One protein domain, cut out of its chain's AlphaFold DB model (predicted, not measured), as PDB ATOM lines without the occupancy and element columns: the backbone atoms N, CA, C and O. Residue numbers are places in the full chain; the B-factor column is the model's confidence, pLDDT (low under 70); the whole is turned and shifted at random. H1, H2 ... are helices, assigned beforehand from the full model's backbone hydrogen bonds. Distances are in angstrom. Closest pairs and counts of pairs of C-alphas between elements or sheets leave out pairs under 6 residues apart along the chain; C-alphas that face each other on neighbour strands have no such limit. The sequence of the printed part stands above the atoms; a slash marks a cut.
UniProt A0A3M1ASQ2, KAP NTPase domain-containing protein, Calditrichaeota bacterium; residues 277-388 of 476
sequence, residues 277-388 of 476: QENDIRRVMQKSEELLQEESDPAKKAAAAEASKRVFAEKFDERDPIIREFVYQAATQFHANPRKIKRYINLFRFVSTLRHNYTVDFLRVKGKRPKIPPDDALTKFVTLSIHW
ATOM      1  N   GLN A 277     192.822 208.462 102.112       92.25
ATOM      2  CA  GLN A 277     192.946 209.750 102.809       92.25
ATOM      3  C   GLN A 277     192.570 209.673 104.296       92.25
ATOM      4  O   GLN A 277     193.012 210.510 105.082       92.25
ATOM      5  N   GLU A 278     191.793 208.668 104.704       90.81
ATOM      6  CA  GLU A 278     191.398 208.505 106.098       90.81
ATOM      7  C   GLU A 278     192.560 208.018 106.974       90.81
ATOM      8  O   GLU A 278     193.343 207.140 106.604       90.81
ATOM      9  N   ASN A 279     192.659 208.572 108.183       83.00
ATOM     10  CA  ASN A 279     193.802 208.328 109.069       83.00
ATOM     11  C   ASN A 279     193.758 206.971 109.792       83.00
ATOM     12  O   ASN A 279     194.803 206.480 110.206       83.00
ATOM     13  N   ASP A 280     192.570 206.390 109.979       85.50
ATOM     14  CA  ASP A 280     192.351 205.209 110.827       85.50
ATOM     15  C   ASP A 280     191.288 204.272 110.228       85.50
ATOM     16  O   ASP A 280     190.370 204.720 109.533       85.50
ATOM     17  N   ILE A 281     191.372 202.974 110.536       87.75
ATOM     18  CA  ILE A 281     190.456 201.930 110.061       87.75
ATOM     19  C   ILE A 281     189.005 202.222 110.451       87.75
ATOM     20  O   ILE A 281     188.097 202.007 109.652       87.75
ATOM     21  N   ARG A 282     188.767 202.798 111.638       87.44
ATOM     22  CA  ARG A 282     187.416 203.164 112.095       87.44
ATOM     23  C   ARG A 282     186.779 204.226 111.204       87.44
ATOM     24  O   ARG A 282     185.573 204.193 110.974       87.44
ATOM     25  N   ARG A 283     187.588 205.156 110.687       89.88
ATOM     26  CA  ARG A 283     187.129 206.188 109.750       89.88
ATOM     27  C   ARG A 283     186.846 205.608 108.377       89.88
ATOM     28  O   ARG A 283     185.817 205.948 107.809       89.88
ATOM     29  N   VAL A 284     187.676 204.678 107.901       90.62
ATOM     30  CA  VAL A 284     187.397 203.932 106.663       90.62
ATOM     31  C   VAL A 284     186.062 203.193 106.763       90.62
ATOM     32  O   VAL A 284     185.234 203.322 105.866       90.62
ATOM     33  N   MET A 285     185.810 202.490 107.874       89.38
ATOM     34  CA  MET A 285     184.530 201.811 108.111       89.38
ATOM     35  C   MET A 285     183.356 202.793 108.070       89.38
ATOM     36  O   MET A 285     182.423 202.597 107.298       89.38
ATOM     37  N   GLN A 286     183.425 203.879 108.845       91.06
ATOM     38  CA  GLN A 286     182.360 204.882 108.897       91.06
ATOM     39  C   GLN A 286     182.102 205.511 107.518       91.06
ATOM     40  O   GLN A 286     180.958 205.591 107.075       91.06
ATOM     41  N   LYS A 287     183.164 205.918 106.816       92.81
ATOM     42  CA  LYS A 287     183.065 206.554 105.501       92.81
ATOM     43  C   LYS A 287     182.500 205.604 104.452       92.81
ATOM     44  O   LYS A 287     181.717 206.018 103.602       92.81
ATOM     45  N   SER A 288     182.871 204.328 104.526       91.69
ATOM     46  CA  SER A 288     182.314 203.284 103.673       91.69
ATOM     47  C   SER A 288     180.812 203.140 103.880       91.69
ATOM     48  O   SER A 288     180.083 203.008 102.905       91.69
ATOM     49  N   GLU A 289     180.339 203.159 105.126       90.50
ATOM     50  CA  GLU A 289     178.907 203.071 105.427       90.50
ATOM     51  C   GLU A 289     178.141 204.292 104.900       90.50
ATOM     52  O   GLU A 289     177.091 204.120 104.290       90.50
ATOM     53  N   GLU A 290     178.677 205.501 105.096       91.69
ATOM     54  CA  GLU A 290     178.099 206.750 104.575       91.69
ATOM     55  C   GLU A 290     177.968 206.702 103.045       91.69
ATOM     56  O   GLU A 290     176.877 206.878 102.506       91.69
ATOM     57  N   LEU A 291     179.054 206.367 102.339       91.06
ATOM     58  CA  LEU A 291     179.067 206.318 100.874       91.06
ATOM     59  C   LEU A 291     178.139 205.237 100.308       91.06
ATOM     60  O   LEU A 291     177.458 205.476  99.315       91.06
ATOM     61  N   LEU A 292     178.072 204.058 100.936       89.44
ATOM     62  CA  LEU A 292     177.174 202.984 100.495       89.44
ATOM     63  C   LEU A 292     175.693 203.326 100.707       89.44
ATOM     64  O   LEU A 292     174.840 202.767 100.016       89.44
ATOM     65  N   GLN A 293     175.374 204.215 101.647       87.44
ATOM     66  CA  GLN A 293     174.010 204.696 101.870       87.44
ATOM     67  C   GLN A 293     173.636 205.849 100.932       87.44
ATOM     68  O   GLN A 293     172.498 205.895 100.468       87.44
ATOM     69  N   GLU A 294     174.572 206.756 100.649       88.25
ATOM     70  CA  GLU A 294     174.356 207.923  99.785       88.25
ATOM     71  C   GLU A 294     174.329 207.565  98.291       88.25
ATOM     72  O   GLU A 294     173.525 208.115  97.534       88.25
ATOM     73  N   GLU A 295     175.189 206.644  97.850       87.75
ATOM     74  CA  GLU A 295     175.307 206.298  96.434       87.75
ATOM     75  C   GLU A 295     174.070 205.527  95.955       87.75
ATOM     76  O   GLU A 295     173.610 204.578  96.588       87.75
ATOM     77  N   SER A 296     173.506 205.921  94.818       84.44
ATOM     78  CA  SER A 296     172.311 205.279  94.253       84.44
ATOM     79  C   SER A 296     172.656 204.307  93.126       84.44
ATOM     80  O   SER A 296     171.908 203.361  92.891       84.44
ATOM     81  N   ASP A 297     173.793 204.510  92.455       87.12
ATOM     82  CA  ASP A 297     174.239 203.672  91.345       87.12
ATOM     83  C   ASP A 297     174.776 202.312  91.849       87.12
ATOM     84  O   ASP A 297     175.738 202.279  92.627       87.12
ATOM     85  N   PRO A 298     174.198 201.171  91.416       85.88
ATOM     86  CA  PRO A 298     174.626 199.845  91.858       85.88
ATOM     87  C   PRO A 298     176.070 199.505  91.458       85.88
ATOM     88  O   PRO A 298     176.759 198.819  92.216       85.88
ATOM     89  N   ALA A 299     176.555 199.990  90.309       86.81
ATOM     90  CA  ALA A 299     177.921 199.729  89.856       86.81
ATOM     91  C   ALA A 299     178.940 200.493  90.713       86.81
ATOM     92  O   ALA A 299     179.933 199.919  91.164       86.81
ATOM     93  N   LYS A 300     178.653 201.762  91.027       88.50
ATOM     94  CA  LYS A 300     179.492 202.569  91.926       88.50
ATOM     95  C   LYS A 300     179.450 202.069  93.363       88.50
ATOM     96  O   LYS A 300     180.487 202.032  94.012       88.50
ATOM     97  N   LYS A 301     178.291 201.609  93.846       89.38
ATOM     98  CA  LYS A 301     178.170 200.926  95.145       89.38
ATOM     99  C   LYS A 301     179.061 199.690  95.229       89.38
ATOM    100  O   LYS A 301     179.719 199.494  96.245       89.38
ATOM    101  N   ALA A 302     179.095 198.866  94.180       89.75
ATOM    102  CA  ALA A 302     179.976 197.701  94.123       89.75
ATOM    103  C   ALA A 302     181.460 198.104  94.118       89.75
ATOM    104  O   ALA A 302     182.238 197.557  94.899       89.75
ATOM    105  N   ALA A 303     181.834 199.115  93.327       91.00
ATOM    106  CA  ALA A 303     183.202 199.629  93.295       91.00
ATOM    107  C   ALA A 303     183.640 200.226  94.646       91.00
ATOM    108  O   ALA A 303     184.720 199.907  95.139       91.00
ATOM    109  N   ALA A 304     182.787 201.031  95.287       92.25
ATOM    110  CA  ALA A 304     183.039 201.608  96.606       92.25
ATOM    111  C   ALA A 304     183.136 200.534  97.701       92.25
ATOM    112  O   ALA A 304     184.001 200.616  98.575       92.25
ATOM    113  N   ALA A 305     182.283 199.507  97.640       92.38
ATOM    114  CA  ALA A 305     182.350 198.353  98.529       92.38
ATOM    115  C   ALA A 305     183.699 197.635  98.403       92.38
ATOM    116  O   ALA A 305     184.387 197.443  99.404       92.38
ATOM    117  N   GLU A 306     184.113 197.285  97.186       92.31
ATOM    118  CA  GLU A 306     185.394 196.617  96.951       92.31
ATOM    119  C   GLU A 306     186.587 197.488  97.369       92.31
ATOM    120  O   GLU A 306     187.491 197.022  98.065       92.31
ATOM    121  N   ALA A 307     186.575 198.771  97.008       92.88
ATOM    122  CA  ALA A 307     187.615 199.722  97.379       92.88
ATOM    123  C   ALA A 307     187.783 199.822  98.902       92.88
ATOM    124  O   ALA A 307     188.902 199.771  99.416       92.88
ATOM    125  N   SER A 308     186.670 199.896  99.633       94.19
ATOM    126  CA  SER A 308     186.656 199.905 101.097       94.19
ATOM    127  C   SER A 308     187.279 198.638 101.685       94.19
ATOM    128  O   SER A 308     188.102 198.732 102.597       94.19
ATOM    129  N   LYS A 309     186.960 197.451 101.144       93.69
ATOM    130  CA  LYS A 309     187.556 196.176 101.585       93.69
ATOM    131  C   LYS A 309     189.071 196.157 101.370       93.69
ATOM    132  O   LYS A 309     189.812 195.799 102.287       93.69
ATOM    133  N   ARG A 310     189.540 196.581 100.188       91.69
ATOM    134  CA  ARG A 310     190.972 196.639  99.846       91.69
ATOM    135  C   ARG A 310     191.733 197.580 100.782       91.69
ATOM    136  O   ARG A 310     192.733 197.174 101.370       91.69
ATOM    137  N   VAL A 311     191.231 198.801 100.975       92.12
ATOM    138  CA  VAL A 311     191.887 199.808 101.827       92.12
ATOM    139  C   VAL A 311     191.842 199.421 103.305       92.12
ATOM    140  O   VAL A 311     192.816 199.649 104.023       92.12
ATOM    141  N   PHE A 312     190.754 198.799 103.767       92.06
ATOM    142  CA  PHE A 312     190.683 198.261 105.123       92.06
ATOM    143  C   PHE A 312     191.766 197.198 105.352       92.06
ATOM    144  O   PHE A 312     192.524 197.297 106.316       92.06
ATOM    145  N   ALA A 313     191.884 196.219 104.449       88.81
ATOM    146  CA  ALA A 313     192.893 195.164 104.545       88.81
ATOM    147  C   ALA A 313     194.335 195.703 104.456       88.81
ATOM    148  O   ALA A 313     195.222 195.185 105.131       88.81
ATOM    149  N   GLU A 314     194.564 196.753 103.659       88.19
ATOM    150  CA  GLU A 314     195.861 197.430 103.541       88.19
ATOM    151  C   GLU A 314     196.248 198.176 104.826       88.19
ATOM    152  O   GLU A 314     197.370 198.030 105.314       88.19
ATOM    153  N   LYS A 315     195.329 198.972 105.393       86.81
ATOM    154  CA  LYS A 315     195.601 199.791 106.586       86.81
ATOM    155  C   LYS A 315     195.671 198.973 107.870       86.81
ATOM    156  O   LYS A 315     196.337 199.394 108.816       86.81
ATOM    157  N   PHE A 316     194.995 197.827 107.929       85.00
ATOM    158  CA  PHE A 316     194.900 197.033 109.146       85.00
ATOM    159  C   PHE A 316     196.146 196.165 109.392       85.00
ATOM    160  O   PHE A 316     196.158 194.937 109.224       85.00
ATOM    161  N   ASP A 317     197.224 196.831 109.803       80.56
ATOM    162  CA  ASP A 317     198.510 196.230 110.162       80.56
ATOM    163  C   ASP A 317     198.582 195.832 111.651       80.56
ATOM    164  O   ASP A 317     197.829 196.301 112.497       80.56
ATOM    165  N   GLU A 318     199.546 194.981 112.002       70.38
ATOM    166  CA  GLU A 318     199.820 194.478 113.357       70.38
ATOM    167  C   GLU A 318     200.143 195.571 114.382       70.38
ATOM    168  O   GLU A 318     200.123 195.320 115.587       70.38
ATOM    169  N   ARG A 319     200.485 196.774 113.909       71.00
ATOM    170  CA  ARG A 319     200.879 197.924 114.730       71.00
ATOM    171  C   ARG A 319     199.708 198.821 115.126       71.00
ATOM    172  O   ARG A 319     199.937 199.830 115.793       71.00
ATOM    173  N   ASP A 320     198.491 198.470 114.728       77.00
ATOM    174  CA  ASP A 320     197.296 199.242 115.041       77.00
ATOM    175  C   ASP A 320     197.086 199.370 116.575       77.00
ATOM    176  O   ASP A 320     197.199 198.373 117.306       77.00
ATOM    177  N   PRO A 321     196.792 200.576 117.107       76.44
ATOM    178  CA  PRO A 321     196.536 200.783 118.533       76.44
ATOM    179  C   PRO A 321     195.432 199.890 119.115       76.44
ATOM    180  O   PRO A 321     195.536 199.474 120.270       76.44
ATOM    181  N   ILE A 322     194.409 199.564 118.322       73.94
ATOM    182  CA  ILE A 322     193.286 198.709 118.719       73.94
ATOM    183  C   ILE A 322     193.786 197.286 118.992       73.94
ATOM    184  O   ILE A 322     193.450 196.686 120.013       73.94
ATOM    185  N   ILE A 323     194.668 196.765 118.131       78.44
ATOM    186  CA  ILE A 323     195.291 195.449 118.333       78.44
ATOM    187  C   ILE A 323     196.092 195.448 119.632       78.44
ATOM    188  O   ILE A 323     196.005 194.496 120.405       78.44
ATOM    189  N   ARG A 324     196.847 196.519 119.908       79.00
ATOM    190  CA  ARG A 324     197.648 196.621 121.132       79.00
ATOM    191  C   ARG A 324     196.782 196.466 122.381       79.00
ATOM    192  O   ARG A 324     197.127 195.657 123.239       79.00
ATOM    193  N   GLU A 325     195.683 197.211 122.488       77.31
ATOM    194  CA  GLU A 325     194.777 197.155 123.644       77.31
ATOM    195  C   GLU A 325     194.256 195.732 123.894       77.31
ATOM    196  O   GLU A 325     194.414 195.193 124.996       77.31
ATOM    197  N   PHE A 326     193.719 195.086 122.858       76.38
ATOM    198  CA  PHE A 326     193.146 193.746 122.983       76.38
ATOM    199  C   PHE A 326     194.195 192.659 123.216       76.38
ATOM    200  O   PHE A 326     193.956 191.726 123.982       76.38
ATOM    201  N   VAL A 327     195.389 192.792 122.631       78.88
ATOM    202  CA  VAL A 327     196.498 191.865 122.880       78.88
ATOM    203  C   VAL A 327     196.921 191.894 124.343       78.88
ATOM    204  O   VAL A 327     197.154 190.829 124.904       78.88
ATOM    205  N   TYR A 328     196.989 193.060 124.998       77.81
ATOM    206  CA  TYR A 328     197.326 193.114 126.429       77.81
ATOM    207  C   TYR A 328     196.271 192.425 127.297       77.81
ATOM    208  O   TYR A 328     196.628 191.710 128.234       77.81
ATOM    209  N   GLN A 329     194.987 192.584 126.967       72.56
ATOM    210  CA  GLN A 329     193.906 191.891 127.672       72.56
ATOM    211  C   GLN A 329     194.006 190.370 127.485       72.56
ATOM    212  O   GLN A 329     193.971 189.625 128.466       72.56
ATOM    213  N   ALA A 330     194.211 189.904 126.251       72.75
ATOM    214  CA  ALA A 330     194.314 188.482 125.932       72.75
ATOM    215  C   ALA A 330     195.624 187.841 126.439       72.75
ATOM    216  O   ALA A 330     195.633 186.687 126.865       72.75
ATOM    217  N   ALA A 331     196.731 188.589 126.485       72.44
ATOM    218  CA  ALA A 331     198.033 188.107 126.956       72.44
ATOM    219  C   ALA A 331     198.001 187.625 128.416       72.44
ATOM    220  O   ALA A 331     198.725 186.686 128.755       72.44
ATOM    221  N   THR A 332     197.134 188.215 129.251       73.06
ATOM    222  CA  THR A 332     196.912 187.744 130.631       73.06
ATOM    223  C   THR A 332     196.359 186.319 130.683       73.06
ATOM    224  O   THR A 332     196.673 185.581 131.611       73.06
ATOM    225  N   GLN A 333     195.598 185.909 129.666       72.44
ATOM    226  CA  GLN A 333     195.001 184.575 129.560       72.44
ATOM    227  C   GLN A 333     195.948 183.569 128.891       72.44
ATOM    228  O   GLN A 333     195.896 182.374 129.162       72.44
ATOM    229  N   PHE A 334     196.860 184.036 128.033       72.31
ATOM    230  CA  PHE A 334     197.805 183.171 127.319       72.31
ATOM    231  C   PHE A 334     199.083 182.834 128.097       72.31
ATOM    232  O   PHE A 334     200.001 182.267 127.502       72.31
ATOM    233  N   HIS A 335     199.176 183.189 129.385       70.62
ATOM    234  CA  HIS A 335     200.377 183.002 130.214       70.62
ATOM    235  C   HIS A 335     201.662 183.505 129.522       70.62
ATOM    236  O   HIS A 335     202.717 182.880 129.604       70.62
ATOM    237  N   ALA A 336     201.559 184.616 128.779       67.06
ATOM    238  CA  ALA A 336     202.641 185.199 127.979       67.06
ATOM    239  C   ALA A 336     203.257 184.287 126.888       67.06
ATOM    240  O   ALA A 336     204.391 184.513 126.470       67.06
ATOM    241  N   ASN A 337     202.529 183.287 126.370       80.81
ATOM    242  CA  ASN A 337     202.998 182.458 125.253       80.81
ATOM    243  C   ASN A 337     203.086 183.277 123.938       80.81
ATOM    244  O   ASN A 337     202.043 183.652 123.386       80.81
ATOM    245  N   PRO A 338     204.291 183.505 123.366       82.56
ATOM    246  CA  PRO A 338     204.455 184.364 122.189       82.56
ATOM    247  C   PRO A 338     203.738 183.851 120.936       82.56
ATOM    248  O   PRO A 338     203.239 184.642 120.134       82.56
ATOM    249  N   ARG A 339     203.647 182.525 120.763       80.88
ATOM    250  CA  ARG A 339     202.960 181.917 119.616       80.88
ATOM    251  C   ARG A 339     201.455 182.148 119.699       80.88
ATOM    252  O   ARG A 339     200.863 182.547 118.700       80.88
ATOM    253  N   LYS A 340     200.858 181.963 120.881       84.25
ATOM    254  CA  LYS A 340     199.430 182.247 121.109       84.25
ATOM    255  C   LYS A 340     199.111 183.721 120.877       84.25
ATOM    256  O   LYS A 340     198.113 184.020 120.236       84.25
ATOM    257  N   ILE A 341     199.993 184.628 121.301       85.81
ATOM    258  CA  ILE A 341     199.847 186.069 121.045       85.81
ATOM    259  C   ILE A 341     199.879 186.370 119.541       85.81
ATOM    260  O   ILE A 341     198.995 187.057 119.034       85.81
ATOM    261  N   LYS A 342     200.854 185.831 118.799       85.56
ATOM    262  CA  LYS A 342     200.926 186.034 117.343       85.56
ATOM    263  C   LYS A 342     199.705 185.453 116.626       85.56
ATOM    264  O   LYS A 342     199.155 186.095 115.735       85.56
ATOM    265  N   ARG A 343     199.250 184.272 117.052       87.38
ATOM    266  CA  ARG A 343     198.026 183.636 116.553       87.38
ATOM    267  C   ARG A 343     196.795 184.495 116.824       87.38
ATOM    268  O   ARG A 343     195.984 184.674 115.926       87.38
ATOM    269  N   TYR A 344     196.695 185.067 118.023       88.94
ATOM    270  CA  TYR A 344     195.625 185.985 118.404       88.94
ATOM    271  C   TYR A 344     195.591 187.211 117.501       88.94
ATOM    272  O   TYR A 344     194.542 187.516 116.949       88.94
ATOM    273  N   ILE A 345     196.736 187.866 117.285       88.62
ATOM    274  CA  ILE A 345     196.838 189.021 116.383       88.62
ATOM    275  C   ILE A 345     196.363 188.642 114.979       88.62
ATOM    276  O   ILE A 345     195.528 189.335 114.409       88.62
ATOM    277  N   ASN A 346     196.856 187.528 114.435       88.94
ATOM    278  CA  ASN A 346     196.508 187.097 113.084       88.94
ATOM    279  C   ASN A 346     195.019 186.733 112.957       88.94
ATOM    280  O   ASN A 346     194.372 187.162 112.005       88.94
ATOM    281  N   LEU A 347     194.463 185.983 113.915       90.12
ATOM    282  CA  LEU A 347     193.060 185.571 113.894       90.12
ATOM    283  C   LEU A 347     192.120 186.756 114.134       90.12
ATOM    284  O   LEU A 347     191.134 186.899 113.420       90.12
ATOM    285  N   PHE A 348     192.441 187.649 115.071       90.00
ATOM    286  CA  PHE A 348     191.687 188.885 115.283       90.00
ATOM    287  C   PHE A 348     191.703 189.766 114.035       90.00
ATOM    288  O   PHE A 348     190.659 190.301 113.646       90.00
ATOM    289  N   ARG A 349     192.865 189.878 113.374       90.19
ATOM    290  CA  ARG A 349     192.981 190.628 112.123       90.19
ATOM    291  C   ARG A 349     192.101 190.036 111.028       90.19
ATOM    292  O   ARG A 349     191.343 190.754 110.376       90.19
ATOM    293  N   PHE A 350     192.162 188.719 110.874       90.56
ATOM    294  CA  PHE A 350     191.357 187.993 109.905       90.56
ATOM    295  C   PHE A 350     189.856 188.170 110.166       90.56
ATOM    296  O   PHE A 350     189.130 188.628 109.289       90.56
ATOM    297  N   VAL A 351     189.392 187.883 111.386       90.00
ATOM    298  CA  VAL A 351     187.969 187.954 111.751       90.00
ATOM    299  C   VAL A 351     187.432 189.384 111.656       90.00
ATOM    300  O   VAL A 351     186.312 189.582 111.196       90.00
ATOM    301  N   SER A 352     188.217 190.402 112.020       90.44
ATOM    302  CA  SER A 352     187.780 191.800 111.868       90.44
ATOM    303  C   SER A 352     187.698 192.228 110.399       90.44
ATOM    304  O   SER A 352     186.802 192.990 110.044       90.44
ATOM    305  N   THR A 353     188.584 191.705 109.542       91.19
ATOM    306  CA  THR A 353     188.507 191.904 108.085       91.19
ATOM    307  C   THR A 353     187.269 191.218 107.515       91.19
ATOM    308  O   THR A 353     186.510 191.839 106.776       91.19
ATOM    309  N   LEU A 354     186.999 189.973 107.923       90.12
ATOM    310  CA  LEU A 354     185.792 189.244 107.530       90.12
ATOM    311  C   LEU A 354     184.523 189.984 107.967       90.12
ATOM    312  O   LEU A 354     183.606 190.153 107.169       90.12
ATOM    313  N   ARG A 355     184.498 190.489 109.207       90.75
ATOM    314  CA  ARG A 355     183.412 191.319 109.734       90.75
ATOM    315  C   ARG A 355     183.173 192.547 108.859       90.75
ATOM    316  O   ARG A 355     182.023 192.830 108.530       90.75
ATOM    317  N   HIS A 356     184.226 193.287 108.508       91.12
ATOM    318  CA  HIS A 356     184.115 194.475 107.655       91.12
ATOM    319  C   HIS A 356     183.572 194.120 106.271       91.12
ATOM    320  O   HIS A 356     182.590 194.712 105.833       91.12
ATOM    321  N   ASN A 357     184.134 193.091 105.633       91.25
ATOM    322  CA  ASN A 357     183.685 192.625 104.322       91.25
ATOM    323  C   ASN A 357     182.203 192.229 104.347       91.25
ATOM    324  O   ASN A 357     181.434 192.727 103.530       91.25
ATOM    325  N   TYR A 358     181.792 191.427 105.334       88.50
ATOM    326  CA  TYR A 358     180.395 191.035 105.522       88.50
ATOM    327  C   TYR A 358     179.481 192.247 105.746       88.50
ATOM    328  O   TYR A 358     178.406 192.332 105.164       88.50
ATOM    329  N   THR A 359     179.918 193.225 106.543       89.31
ATOM    330  CA  THR A 359     179.161 194.463 106.793       89.31
ATOM    331  C   THR A 359     178.932 195.242 105.503       89.31
ATOM    332  O   THR A 359     177.809 195.657 105.224       89.31
ATOM    333  N   VAL A 360     179.995 195.425 104.720       90.81
ATOM    334  CA  VAL A 360     179.983 196.142 103.443       90.81
ATOM    335  C   VAL A 360     179.091 195.433 102.422       90.81
ATOM    336  O   VAL A 360     178.254 196.082 101.795       90.81
ATOM    337  N   ASP A 361     179.213 194.112 102.290       88.81
ATOM    338  CA  ASP A 361     178.402 193.327 101.357       88.81
ATOM    339  C   ASP A 361     176.928 193.307 101.753       88.81
ATOM    340  O   ASP A 361     176.052 193.558 100.922       88.81
ATOM    341  N   PHE A 362     176.640 193.109 103.036       86.88
ATOM    342  CA  PHE A 362     175.273 193.118 103.531       86.88
ATOM    343  C   PHE A 362     174.624 194.500 103.380       86.88
ATOM    344  O   PHE A 362     173.467 194.590 102.975       86.88
ATOM    345  N   LEU A 363     175.350 195.588 103.663       87.94
ATOM    346  CA  LEU A 363     174.861 196.953 103.446       87.94
ATOM    347  C   LEU A 363     174.588 197.231 101.971       87.94
ATOM    348  O   LEU A 363     173.557 197.818 101.649       87.94
ATOM    349  N   ARG A 364     175.481 196.788 101.082       87.81
ATOM    350  CA  ARG A 364     175.319 196.929  99.632       87.81
ATOM    351  C   ARG A 364     174.044 196.243  99.141       87.81
ATOM    352  O   ARG A 364     173.331 196.825  98.330       87.81
ATOM    353  N   VAL A 365     173.764 195.034  99.629       83.81
ATOM    354  CA  VAL A 365     172.635 194.210  99.165       83.81
ATOM    355  C   VAL A 365     171.324 194.579  99.861       83.81
ATOM    356  O   VAL A 365     170.304 194.760  99.205       83.81
ATOM    357  N   LYS A 366     171.320 194.679 101.193       83.62
ATOM    358  CA  LYS A 366     170.097 194.852 101.997       83.62
ATOM    359  C   LYS A 366     169.825 196.302 102.401       83.62
ATOM    360  O   LYS A 366     168.793 196.562 103.017       83.62
ATOM    361  N   GLY A 367     170.742 197.237 102.139       81.75
ATOM    362  CA  GLY A 367     170.588 198.665 102.456       81.75
ATOM    363  C   GLY A 367     170.513 198.998 103.952       81.75
ATOM    364  O   GLY A 367     170.273 200.146 104.322       81.75
ATOM    365  N   LYS A 368     170.703 198.012 104.837       85.44
ATOM    366  CA  LYS A 368     170.607 198.150 106.297       85.44
ATOM    367  C   LYS A 368     171.800 197.489 106.975       85.44
ATOM    368  O   LYS A 368     172.347 196.523 106.452       85.44
ATOM    369  N   ARG A 369     172.197 197.992 108.148       81.81
ATOM    370  CA  ARG A 369     173.303 197.401 108.919       81.81
ATOM    371  C   ARG A 369     172.901 196.010 109.425       81.81
ATOM    372  O   ARG A 369     171.814 195.895 110.003       81.81
ATOM    373  N   PRO A 370     173.737 194.971 109.254       83.19
ATOM    374  CA  PRO A 370     173.468 193.694 109.892       83.19
ATOM    375  C   PRO A 370     173.748 193.772 111.394       83.19
ATOM    376  O   PRO A 370     174.423 194.677 111.895       83.19
ATOM    377  N   LYS A 371     173.229 192.790 112.128       83.62
ATOM    378  CA  LYS A 371     173.539 192.616 113.544       83.62
ATOM    379  C   LYS A 371     174.922 191.979 113.674       83.62
ATOM    380  O   LYS A 371     175.075 190.778 113.478       83.62
ATOM    381  N   ILE A 372     175.919 192.796 113.987       84.88
ATOM    382  CA  ILE A 372     177.329 192.401 113.999       84.88
ATOM    383  C   ILE A 372     177.887 192.476 115.427       84.88
ATOM    384  O   ILE A 372     177.541 193.405 116.163       84.88
ATOM    385  N   PRO A 373     178.774 191.551 115.830       88.56
ATOM    386  CA  PRO A 373     179.463 191.638 117.107       88.56
ATOM    387  C   PRO A 373     180.476 192.804 117.181       88.56
ATOM    388  O   PRO A 373     181.303 192.982 116.273       88.56
ATOM    389  N   PRO A 374     180.461 193.582 118.280       88.06
ATOM    390  CA  PRO A 374     181.466 194.599 118.567       88.06
ATOM    391  C   PRO A 374     182.842 193.989 118.882       88.06
ATOM    392  O   PRO A 374     183.008 192.773 118.985       88.06
ATOM    393  N   ASP A 375     183.861 194.848 118.995       86.75
ATOM    394  CA  ASP A 375     185.263 194.435 119.166       86.75
ATOM    395  C   ASP A 375     185.507 193.603 120.440       86.75
ATOM    396  O   ASP A 375     186.365 192.719 120.454       86.75
ATOM    397  N   ASP A 376     184.744 193.848 121.505       85.69
ATOM    398  CA  ASP A 376     184.799 193.096 122.762       85.69
ATOM    399  C   ASP A 376     184.257 191.665 122.600       85.69
ATOM    400  O   ASP A 376     184.869 190.708 123.082       85.69
ATOM    401  N   ALA A 377     183.153 191.498 121.867       89.38
ATOM    402  CA  ALA A 377     182.602 190.196 121.509       89.38
ATOM    403  C   ALA A 377     183.545 189.424 120.571       89.38
ATOM    404  O   ALA A 377     183.788 188.237 120.798       89.38
ATOM    405  N   LEU A 378     184.150 190.098 119.583       89.81
ATOM    406  CA  LEU A 378     185.183 189.498 118.730       89.81
ATOM    407  C   LEU A 378     186.404 189.056 119.537       89.81
ATOM    408  O   LEU A 378     186.886 187.941 119.369       89.81
ATOM    409  N   THR A 379     186.890 189.903 120.442       89.31
ATOM    410  CA  THR A 379     188.019 189.585 121.328       89.31
ATOM    411  C   THR A 379     187.728 188.340 122.156       89.31
ATOM    412  O   THR A 379     188.567 187.437 122.247       89.31
ATOM    413  N   LYS A 380     186.512 188.237 122.707       89.88
ATOM    414  CA  LYS A 380     186.066 187.042 123.428       89.88
ATOM    415  C   LYS A 380     186.054 185.815 122.511       89.88
ATOM    416  O   LYS A 380     186.629 184.794 122.874       89.88
ATOM    417  N   PHE A 381     185.483 185.916 121.313       90.94
ATOM    418  CA  PHE A 381     185.435 184.816 120.343       90.94
ATOM    419  C   PHE A 381     186.832 184.324 119.921       90.94
ATOM    420  O   PHE A 381     187.116 183.126 119.957       90.94
ATOM    421  N   VAL A 382     187.738 185.240 119.574       91.12
ATOM    422  CA  VAL A 382     189.113 184.914 119.163       91.12
ATOM    423  C   VAL A 382     189.877 184.259 120.314       91.12
ATOM    424  O   VAL A 382     190.603 183.286 120.109       91.12
ATOM    425  N   THR A 383     189.688 184.749 121.540       89.62
ATOM    426  CA  THR A 383     190.311 184.155 122.728       89.62
ATOM    427  C   THR A 383     189.791 182.741 122.982       89.62
ATOM    428  O   THR A 383     190.591 181.833 123.213       89.62
ATOM    429  N   LEU A 384     188.475 182.536 122.857       89.69
ATOM    430  CA  LEU A 384     187.837 181.224 122.959       89.69
ATOM    431  C   LEU A 384     188.417 180.244 121.927       89.69
ATOM    432  O   LEU A 384     188.867 179.162 122.296       89.69
ATOM    433  N   SER A 385     188.510 180.673 120.665       89.19
ATOM    434  CA  SER A 385     189.010 179.875 119.532       89.19
ATOM    435  C   SER A 385     190.468 179.431 119.676       89.19
ATOM    436  O   SER A 385     190.882 178.440 119.077       89.19
ATOM    437  N   ILE A 386     191.273 180.167 120.446       87.06
ATOM    438  CA  ILE A 386     192.699 179.873 120.636       87.06
ATOM    439  C   ILE A 386     192.945 179.079 121.914       87.06
ATOM    440  O   ILE A 386     193.796 178.189 121.921       87.06
ATOM    441  N   HIS A 387     192.266 179.435 123.003       84.56
ATOM    442  CA  HIS A 387     192.548 178.868 124.317       84.56
ATOM    443  C   HIS A 387     191.725 177.606 124.603       84.56
ATOM    444  O   HIS A 387     192.256 176.676 125.201       84.56
ATOM    445  N   TRP A 388     190.490 177.541 124.096       87.62
ATOM    446  CA  TRP A 388     189.607 176.374 124.173       87.62
ATOM    447  C   TRP A 388     189.022 176.052 122.790       87.62
ATOM    448  O   TRP A 388     187.811 176.178 122.590       87.62
TER     449      TRP A 388
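AT A GLANCE: This is residues 277 to 388 of the 476 residues of the protein "KAP NTPase domain-containing protein" of Calditrichaeota bacterium (UniProt A0A3M1ASQ2). The long helix H4 makes the length of an elongated body, with the hairpin of H1 and H2 packed along its later part and H3 and H5 packed steeply on its earlier part. H1, H2 and H4 form an up-and-down bundle, each running against the one before. The 112 printed residues have five named helices, H1 to H5, and no named strand: all helix, only just compact, close to loose, radius of gyration of the C-alphas 15.5 A, spans 51 by 28 by 16 A.

HOW THE PARTS SIT: Start at the hub, H4, residues 338 to 366. Its residues 353 to 364 alone touch H2, residues 298 to 315, closest C-alphas Ala 305 and Val 360, 5.9 A, at a shallow tilt of 12 degrees. Its residues 340 to 352 alone touch H5, residues 375 to 387, closest C-alphas Phe 348 and Val 382, 6.1 A, at a steep tilt of 46 degrees. In all five helices every O i to N i+4 pair is within hydrogen-bond range.

IN THESE COORDINATES: Find H1, residues 281 to 294, from C-alpha 281 at (190.456, 201.930, 110.061), and H3, residues 321 to 331. H4 runs 41.2 A to C-alpha 366 at (170.097, 194.852, 101.997).

THE WHOLE: The printed part has no cut and no long link; residue 336 is under pLDDT 70.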